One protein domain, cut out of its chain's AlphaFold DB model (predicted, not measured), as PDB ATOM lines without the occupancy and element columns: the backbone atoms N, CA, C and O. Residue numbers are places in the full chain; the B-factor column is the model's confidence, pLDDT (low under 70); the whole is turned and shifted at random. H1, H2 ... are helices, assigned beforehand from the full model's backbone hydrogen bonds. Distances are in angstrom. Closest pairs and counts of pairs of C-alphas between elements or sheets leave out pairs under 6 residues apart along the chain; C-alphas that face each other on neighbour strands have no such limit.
ATOM      1  N   GLU A  21     -31.021  17.858  32.595       74.94
ATOM      2  CA  GLU A  21     -31.654  18.176  31.313       74.94
ATOM      3  C   GLU A  21     -32.153  16.880  30.662       74.94
ATOM      4  O   GLU A  21     -31.363  16.053  30.210       74.94
ATOM      5  N   TYR A  22     -33.472  16.686  30.618       85.31
ATOM      6  CA  TYR A  22     -34.061  15.542  29.922       85.31
ATOM      7  C   TYR A  22     -34.134  15.780  28.414       85.31
ATOM      8  O   TYR A  22     -34.526  16.855  27.951       85.31
ATOM      9  N   THR A  23     -33.843  14.741  27.639       90.81
ATOM     10  CA  THR A  23     -33.996  14.751  26.183       90.81
ATOM     11  C   THR A  23     -35.280  14.040  25.757       90.81
ATOM     12  O   THR A  23     -35.848  13.217  26.474       90.81
ATOM     13  N   SER A  24     -35.754  14.336  24.545       90.19
ATOM     14  CA  SER A  24     -36.908  13.619  23.982       90.19
ATOM     15  C   SER A  24     -36.617  12.139  23.704       90.19
ATOM     16  O   SER A  24     -37.520  11.316  23.846       90.19
ATOM     17  N   GLY A  25     -35.376  11.786  23.352       92.25
ATOM     18  CA  GLY A  25     -34.978  10.399  23.123       92.25
ATOM     19  C   GLY A  25     -34.970   9.568  24.407       92.25
ATOM     20  O   GLY A  25     -35.433   8.430  24.386       92.25
ATOM     21  N   LEU A  26     -34.596  10.157  25.551       93.44
ATOM     22  CA  LEU A  26     -34.705   9.505  26.863       93.44
ATOM     23  C   LEU A  26     -36.142   9.050  27.156       93.44
ATOM     24  O   LEU A  26     -36.378   7.886  27.472       93.44
ATOM     25  N   PHE A  27     -37.121   9.946  26.998       91.94
ATOM     26  CA  PHE A  27     -38.526   9.593  27.218       91.94
ATOM     27  C   PHE A  27     -39.032   8.552  26.221       91.94
ATOM     28  O   PHE A  27     -39.774   7.658  26.615       91.94
ATOM     29  N   ARG A  28     -38.595   8.607  24.957       92.62
ATOM     30  CA  ARG A  28     -38.933   7.576  23.964       92.62
ATOM     31  C   ARG A  28     -38.384   6.209  24.356       92.62
ATOM     32  O   ARG A  28     -39.123   5.233  24.283       92.62
ATOM     33  N   ALA A  29     -37.133   6.134  24.810       93.38
ATOM     34  CA  ALA A  29     -36.538   4.888  25.285       93.38
ATOM     35  C   ALA A  29     -37.344   4.294  26.457       93.38
ATOM     36  O   ALA A  29     -37.659   3.101  26.446       93.38
ATOM     37  N   ILE A  30     -37.753   5.133  27.417       92.88
ATOM     38  CA  ILE A  30     -38.617   4.730  28.539       92.88
ATOM     39  C   ILE A  30     -39.983   4.237  28.034       92.88
ATOM     40  O   ILE A  30     -40.447   3.175  28.449       92.88
ATOM     41  N   GLU A  31     -40.632   4.971  27.127       90.56
ATOM     42  CA  GLU A  31     -41.945   4.606  26.582       90.56
ATOM     43  C   GLU A  31     -41.913   3.288  25.803       90.56
ATOM     44  O   GLU A  31     -42.817   2.463  25.972       90.56
ATOM     45  N   PHE A  32     -40.886   3.059  24.980       91.31
ATOM     46  CA  PHE A  32     -40.730   1.800  24.256       91.31
ATOM     47  C   PHE A  32     -40.526   0.635  25.218       91.31
ATOM     48  O   PHE A  32     -41.246  -0.355  25.107       91.31
ATOM     49  N   ALA A  33     -39.628   0.771  26.200       88.69
ATOM     50  CA  ALA A  33     -39.397  -0.261  27.207       88.69
ATOM     51  C   ALA A  33     -40.648  -0.562  28.053       88.69
ATOM     52  O   ALA A  33     -40.845  -1.695  28.488       88.69
ATOM     53  N   HIS A  34     -41.507   0.437  28.280       88.06
ATOM     54  CA  HIS A  34     -42.737   0.268  29.049       88.06
ATOM     55  C   HIS A  34     -43.856  -0.435  28.266       88.06
ATOM     56  O   HIS A  34     -44.598  -1.228  28.840       88.06
ATOM     57  N   ASN A  35     -44.003  -0.132  26.971       88.50
ATOM     58  CA  ASN A  35     -45.154  -0.575  26.174       88.50
ATOM     59  C   ASN A  35     -44.853  -1.741  25.222       88.50
ATOM     60  O   ASN A  35     -45.785  -2.320  24.667       88.50
ATOM     61  N   THR A  36     -43.579  -2.066  25.010       87.25
ATOM     62  CA  THR A  36     -43.142  -2.988  23.958       87.25
ATOM     63  C   THR A  36     -42.372  -4.149  24.569       87.25
ATOM     64  O   THR A  36     -41.497  -3.954  25.411       87.25
ATOM     65  N   HIS A  37     -42.675  -5.368  24.128       85.50
ATOM     66  CA  HIS A  37     -41.977  -6.576  24.582       85.50
ATOM     67  C   HIS A  37     -41.047  -7.167  23.519       85.50
ATOM     68  O   HIS A  37     -40.208  -8.008  23.843       85.50
ATOM     69  N   TYR A  38     -41.179  -6.724  22.266       89.12
ATOM     70  CA  TYR A  38     -40.416  -7.234  21.136       89.12
ATOM     71  C   TYR A  38     -39.470  -6.177  20.569       89.12
ATOM     72  O   TYR A  38     -39.821  -5.012  20.406       89.12
ATOM     73  N   SER A  39     -38.239  -6.592  20.268       87.44
ATOM     74  CA  SER A  39     -37.176  -5.689  19.811       87.44
ATOM     75  C   SER A  39     -37.406  -5.129  18.404       87.44
ATOM     76  O   SER A  39     -36.793  -4.124  18.052       87.44
ATOM     77  N   ASP A  40     -38.207  -5.795  17.581       91.88
ATOM     78  CA  ASP A  40     -38.533  -5.411  16.205       91.88
ATOM     79  C   ASP A  40     -39.644  -4.353  16.119       91.88
ATOM     80  O   ASP A  40     -39.772  -3.680  15.100       91.88
ATOM     81  N   GLU A  41     -40.401  -4.159  17.198       90.88
ATOM     82  CA  GLU A  41     -41.410  -3.102  17.337       90.88
ATOM     83  C   GLU A  41     -40.812  -1.768  17.832       90.88
ATOM     84  O   GLU A  41     -41.486  -0.736  17.824       90.88
ATOM     85  N   VAL A  42     -39.540  -1.767  18.247       90.38
ATOM     86  CA  VAL A  42     -38.840  -0.585  18.767       90.38
ATOM     87  C   VAL A  42     -38.217   0.221  17.625       90.38
ATOM     88  O   VAL A  42     -37.406  -0.290  16.850       90.38
ATOM     89  N   ASP A  43     -38.530   1.519  17.557       92.00
ATOM     90  CA  ASP A  43     -37.828   2.449  16.668       92.00
ATOM     91  C   ASP A  43     -36.479   2.857  17.276       92.00
ATOM     92  O   ASP A  43     -36.347   3.894  17.930       92.00
ATOM     93  N   TRP A  44     -35.455   2.036  17.045       90.44
ATOM     94  CA  TRP A  44     -34.091   2.262  17.537       90.44
ATOM     95  C   TRP A  44     -33.425   3.538  17.004       90.44
ATOM     96  O   TRP A  44     -32.407   3.953  17.546       90.44
ATOM     97  N   ASN A  45     -33.972   4.175  15.962       94.69
ATOM     98  CA  ASN A  45     -33.448   5.448  15.451       94.69
ATOM     99  C   ASN A  45     -34.022   6.659  16.199       94.69
ATOM    100  O   ASN A  45     -33.640   7.798  15.926       94.69
ATOM    101  N   SER A  46     -34.974   6.432  17.105       93.69
ATOM    102  CA  SER A  46     -35.704   7.492  17.795       93.69
ATOM    103  C   SER A  46     -35.019   7.998  19.071       93.69
ATOM    104  O   SER A  46     -35.486   8.997  19.627       93.69
ATOM    105  N   PHE A  47     -33.937   7.336  19.494       95.44
ATOM    106  CA  PHE A  47     -33.089   7.654  20.644       95.44
ATOM    107  C   PHE A  47     -31.660   7.125  20.428       95.44
ATOM    108  O   PHE A  47     -31.422   6.265  19.579       95.44
ATOM    109  N   THR A  48     -30.692   7.637  21.182       96.25
ATOM    110  CA  THR A  48     -29.298   7.177  21.154       96.25
ATOM    111  C   THR A  48     -29.053   6.050  22.160       96.25
ATOM    112  O   THR A  48     -29.827   5.830  23.092       96.25
ATOM    113  N   LEU A  49     -27.928   5.341  22.011       94.38
ATOM    114  CA  LEU A  49     -27.501   4.346  23.001       94.38
ATOM    115  C   LEU A  49     -27.307   4.970  24.392       94.38
ATOM    116  O   LEU A  49     -27.668   4.354  25.388       94.38
ATOM    117  N   GLU A  50     -26.770   6.188  24.458       95.00
ATOM    118  CA  GLU A  50     -26.553   6.915  25.715       95.00
ATOM    119  C   GLU A  50     -27.881   7.205  26.426       95.00
ATOM    120  O   GLU A  50     -28.000   6.976  27.627       95.00
ATOM    121  N   GLU A  51     -28.906   7.625  25.682       93.94
ATOM    122  CA  GLU A  51     -30.251   7.858  26.219       93.94
ATOM    123  C   GLU A  51     -30.900   6.562  26.720       93.94
ATOM    124  O   GLU A  51     -31.533   6.556  27.776       93.94
ATOM    125  N   ALA A  52     -30.708   5.446  26.010       93.31
ATOM    126  CA  ALA A  52     -31.195   4.138  26.444       93.31
ATOM    127  C   ALA A  52     -30.468   3.628  27.703       93.31
ATOM    128  O   ALA A  52     -31.098   3.065  28.599       93.31
ATOM    129  N   MET A  53     -29.154   3.848  27.797       94.12
ATOM    130  CA  MET A  53     -28.370   3.514  28.990       94.12
ATOM    131  C   MET A  53     -28.811   4.345  30.194       94.12
ATOM    132  O   MET A  53     -28.997   3.791  31.276       94.12
ATOM    133  N   LEU A  54     -29.045   5.644  29.998       92.19
ATOM    134  CA  LEU A  54     -29.551   6.525  31.045       92.19
ATOM    135  C   LEU A  54     -30.957   6.108  31.506       92.19
ATOM    136  O   LEU A  54     -31.215   6.056  32.705       92.19
ATOM    137  N   ALA A  55     -31.851   5.743  30.578       92.38
ATOM    138  CA  ALA A  55     -33.169   5.202  30.918       92.38
ATOM    139  C   ALA A  55     -33.065   3.939  31.788       92.38
ATOM    140  O   ALA A  55     -33.808   3.784  32.758       92.38
ATOM    141  N   MET A  56     -32.128   3.043  31.462       92.88
ATOM    142  CA  MET A  56     -31.872   1.830  32.238       92.88
ATOM    143  C   MET A  56     -31.310   2.145  33.629       92.88
ATOM    144  O   MET A  56     -31.764   1.560  34.610       92.88
ATOM    145  N   GLU A  57     -30.362   3.078  33.735       91.94
ATOM    146  CA  GLU A  57     -29.812   3.529  35.018       91.94
ATOM    147  C   GLU A  57     -30.912   4.102  35.919       91.94
ATOM    148  O   GLU A  57     -31.052   3.687  37.070       91.94
ATOM    149  N   MET A  58     -31.761   4.973  35.366       90.94
ATOM    150  CA  MET A  58     -32.923   5.523  36.064       90.94
ATOM    151  C   MET A  58     -33.917   4.438  36.491       90.94
ATOM    152  O   MET A  58     -34.486   4.537  37.575       90.94
ATOM    153  N   ALA A  59     -34.115   3.390  35.688       90.88
ATOM    154  CA  ALA A  59     -34.969   2.261  36.057       90.88
ATOM    155  C   ALA A  59     -34.382   1.444  37.215       90.88
ATOM    156  O   ALA A  59     -35.108   1.066  38.130       90.88
ATOM    157  N   CYS A  60     -33.072   1.190  37.201       90.06
ATOM    158  CA  CYS A  60     -32.385   0.479  38.279       90.06
ATOM    159  C   CYS A  60     -32.348   1.278  39.589       90.06
ATOM    160  O   CYS A  60     -32.345   0.674  40.659       90.06
ATOM    161  N   ALA A  61     -32.318   2.608  39.503       87.44
ATOM    162  CA  ALA A  61     -32.341   3.508  40.650       87.44
ATOM    163  C   ALA A  61     -33.759   3.822  41.166       87.44
ATOM    164  O   ALA A  61     -33.891   4.521  42.164       87.44
ATOM    165  N   TYR A  62     -34.816   3.350  40.495       87.81
ATOM    166  CA  TYR A  62     -36.192   3.696  40.848       87.81
ATOM    167  C   TYR A  62     -36.652   2.985  42.127       87.81
ATOM    168  O   TYR A  62     -36.671   1.752  42.199       87.81
ATOM    169  N   GLU A  63     -37.116   3.751  43.111       85.44
ATOM    170  CA  GLU A  63     -37.667   3.212  44.350       85.44
ATOM    171  C   GLU A  63     -39.187   3.030  44.244       85.44
ATOM    172  O   GLU A  63     -39.957   3.985  44.169       85.44
ATOM    173  N   ASN A  78     -37.227   9.470  44.272       83.88
ATOM    174  CA  ASN A  78     -37.382   9.497  42.823       83.88
ATOM    175  C   ASN A  78     -37.380  10.917  42.215       83.88
ATOM    176  O   ASN A  78     -37.610  11.062  41.009       83.88
ATOM    177  N   GLU A  79     -37.134  11.973  43.000       81.38
ATOM    178  CA  GLU A  79     -37.039  13.342  42.475       81.38
ATOM    179  C   GLU A  79     -35.874  13.452  41.483       81.38
ATOM    180  O   GLU A  79     -34.738  13.089  41.783       81.38
ATOM    181  N   GLY A  80     -36.155  13.939  40.271       81.56
ATOM    182  CA  GLY A  80     -35.155  13.984  39.199       81.56
ATOM    183  C   GLY A  80     -35.013  12.683  38.396       81.56
ATOM    184  O   GLY A  80     -34.158  12.600  37.519       81.56
ATOM    185  N   ASN A  81     -35.851  11.672  38.647       87.81
ATOM    186  CA  ASN A  81     -35.903  10.462  37.830       87.81
ATOM    187  C   ASN A  81     -36.919  10.621  36.685       87.81
ATOM    188  O   ASN A  81     -38.118  10.777  36.924       87.81
ATOM    189  N   ALA A  82     -36.481  10.515  35.426       88.31
ATOM    190  CA  ALA A  82     -37.358  10.726  34.269       88.31
ATOM    191  C   ALA A  82     -38.542   9.741  34.199       88.31
ATOM    192  O   ALA A  82     -39.602  10.093  33.679       88.31
ATOM    193  N   ILE A  83     -38.409   8.529  34.749       88.94
ATOM    194  CA  ILE A  83     -39.513   7.560  34.830       88.94
ATOM    195  C   ILE A  83     -40.585   8.071  35.797       88.94
ATOM    196  O   ILE A  83     -41.775   8.000  35.491       88.94
ATOM    197  N   HIS A  84     -40.173   8.628  36.939       87.38
ATOM    198  CA  HIS A  84     -41.086   9.195  37.932       87.38
ATOM    199  C   HIS A  84     -41.854  10.382  37.348       87.38
ATOM    200  O   HIS A  84     -43.084  10.424  37.410       87.38
ATOM    201  N   GLU A  85     -41.136  11.285  36.684       84.12
ATOM    202  CA  GLU A  85     -41.719  12.459  36.033       84.12
ATOM    203  C   GLU A  85     -42.692  12.070  34.908       84.12
ATOM    204  O   GLU A  85     -43.784  12.639  34.784       84.12
ATOM    205  N   LEU A  86     -42.354  11.046  34.113       85.12
ATOM    206  CA  LEU A  86     -43.245  10.518  33.080       85.12
ATOM    207  C   LEU A  86     -44.546   9.983  33.697       85.12
ATOM    208  O   LEU A  86     -45.632  10.348  33.238       85.12
ATOM    209  N   LEU A  87     -44.463   9.173  34.754       83.50
ATOM    210  CA  LEU A  87     -45.635   8.607  35.431       83.50
ATOM    211  C   LEU A  87     -46.523   9.694  36.054       83.50
ATOM    212  O   LEU A  87     -47.744   9.679  35.853       83.50
ATOM    213  N   LEU A  88     -45.928  10.677  36.738       80.81
ATOM    214  CA  LEU A  88     -46.648  11.829  37.287       80.81
ATOM    215  C   LEU A  88     -47.354  12.639  36.195       80.81
ATOM    216  O   LEU A  88     -48.516  13.031  36.358       80.81
ATOM    217  N   SER A  89     -46.694  12.863  35.054       76.50
ATOM    218  CA  SER A  89     -47.285  13.596  33.932       76.50
ATOM    219  C   SER A  89     -48.490  12.856  33.340       76.50
ATOM    220  O   SER A  89     -49.549  13.453  33.123       76.50
ATOM    221  N   GLN A  90     -48.384  11.536  33.157       78.19
ATOM    222  CA  GLN A  90     -49.472  10.707  32.644       78.19
ATOM    223  C   GLN A  90     -50.655  10.676  33.613       78.19
ATOM    224  O   GLN A  90     -51.806  10.796  33.177       78.19
ATOM    225  N   TYR A  91     -50.388  10.556  34.916       76.38
ATOM    226  CA  TYR A  91     -51.412  10.646  35.951       76.38
ATOM    227  C   TYR A  91     -52.122  12.002  35.907       76.38
ATOM    228  O   TYR A  91     -53.349  12.050  35.827       76.38
ATOM    229  N   THR A  92     -51.364  13.098  35.853       72.06
ATOM    230  CA  THR A  92     -51.902  14.463  35.784       72.06
ATOM    231  C   THR A  92     -52.789  14.655  34.552       72.06
ATOM    232  O   THR A  92     -53.911  15.147  34.659       72.06
ATOM    233  N   ILE A  93     -52.345  14.205  33.375       72.19
ATOM    234  CA  ILE A  93     -53.137  14.276  32.138       72.19
ATOM    235  C   ILE A  93     -54.423  13.450  32.259       72.19
ATOM    236  O   ILE A  93     -55.486  13.898  31.820       72.19
ATOM    237  N   ARG A  94     -54.359  12.247  32.846       70.81
ATOM    238  CA  ARG A  94     -55.548  11.417  33.090       70.81
ATOM    239  C   ARG A  94     -56.512  12.101  34.058       70.81
ATOM    240  O   ARG A  94     -57.702  12.149  33.759       70.81
ATOM    241  N   ALA A  95     -56.011  12.679  35.147       67.81
ATOM    242  CA  ALA A  95     -56.810  13.421  36.117       67.81
ATOM    243  C   ALA A  95     -57.500  14.634  35.472       67.81
ATOM    244  O   ALA A  95     -58.700  14.812  35.647       67.81
ATOM    245  N   LEU A  96     -56.793  15.403  34.637       69.38
ATOM    246  CA  LEU A  96     -57.370  16.525  33.884       69.38
ATOM    247  C   LEU A  96     -58.454  16.084  32.893       69.38
ATOM    248  O   LEU A  96     -59.449  16.781  32.722       69.38
ATOM    249  N   LYS A  97     -58.275  14.935  32.227       70.44
ATOM    250  CA  LYS A  97     -59.291  14.367  31.325       70.44
ATOM    251  C   LYS A  97     -60.519  13.849  32.080       70.44
ATOM    252  O   LYS A  97     -61.617  13.901  31.533       70.44
ATOM    253  N   ALA A  98     -60.322  13.319  33.286       73.31
ATOM    254  CA  ALA A  98     -61.384  12.791  34.140       73.31
ATOM    255  C   ALA A  98     -62.110  13.885  34.937       73.31
ATOM    256  O   ALA A  98     -63.268  13.699  35.315       73.31
ATOM    257  N   ALA A  99     -61.456  15.025  35.179       68.50
ATOM    258  CA  ALA A  99     -62.071  16.186  35.793       68.50
ATOM    259  C   ALA A  99     -63.247  16.640  34.924       68.50
ATOM    260  O   ALA A  99     -63.089  17.068  33.777       68.50
TER     261      ALA A  99
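This is residues 21 to 63 and 78 to 99 of the 111 residues of an uncharacterized protein of Paenibacillus rhizovicinus (UniProt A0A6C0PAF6). Two helices of equal residue count, H1 and H2, cross at a steep angle to make a small body, and a longer third helix, H3, starts on that body and sticks out from it as an arm over residues 87 to 98. A loop of residues 36 to 48 joins the far end of H1 to the start of H2. The printed part has 65 residues with three named helices, in the order H1, H2, H3, and no named strand; the class is all helix. It is only just compact, close to loose, with a radius of gyration of the C-alphas of 12.7 A, and the C-alphas span 37 by 25 by 20 A.

Begin with the longest helix, H3, residues 82 to 98, and look at its first turns. Its residues 82 to 86 alone touch H1, residues 24 to 35, which takes part with residues 26 to 30 alone. The closest C-alphas there are those of Ile 30 and Ile 83, 7.0 A apart, and the two helices are about perpendicular at 74 degrees. Residues 82 to 83 of H3 touch H2, residues 49 to 60, at its residues 55 to 59 alone. The closest C-alphas of this pair are those of Met 58 and Ile 83, 7.0 A apart, and the helices are about perpendicular at 78 degrees. Residues 25 to 30 of H1 touch residues 51 to 55 of H2, with the C-alphas of Leu 26 and Glu 51 the closest at 4.8 A. H1 and H2 run the same way at a steep tilt of 56 degrees, and the packing of the three helices is mostly crossed, with no touching pair at a shallow tilt. In H1, H2 and H3 every backbone O i to N i+4 pair is within hydrogen-bond range.

Find C-alpha 82 at (-37.358, 10.726, 34.269); from there H3 runs 24.1 A to C-alpha 98 at (-61.384, 12.791, 34.140), mostly along falling x. H1 begins at C-alpha 24, (-36.908, 13.619, 23.982), and ends at C-alpha 35, 16.6 A away. H2 runs 16.5 A from C-alpha 49 to C-alpha 60.

The C-alphas farthest apart are those of Leu 49 and Ala 99, 38.7 A. Residues 35 to 40 and 87 to 99 stand free; the body without them has 46 residues and spans 28 by 21 by 16 A. The link from H1 to H2 is long, with 13 residues. Residues 64 to 77 are not printed, and across this cut, in the link from H2 to H3, C-alphas 63 and 78 are 6.5 A apart. The mean pLDDT of the printed part of this model is 86.6, and residues 95, 96 and 99 are under 70.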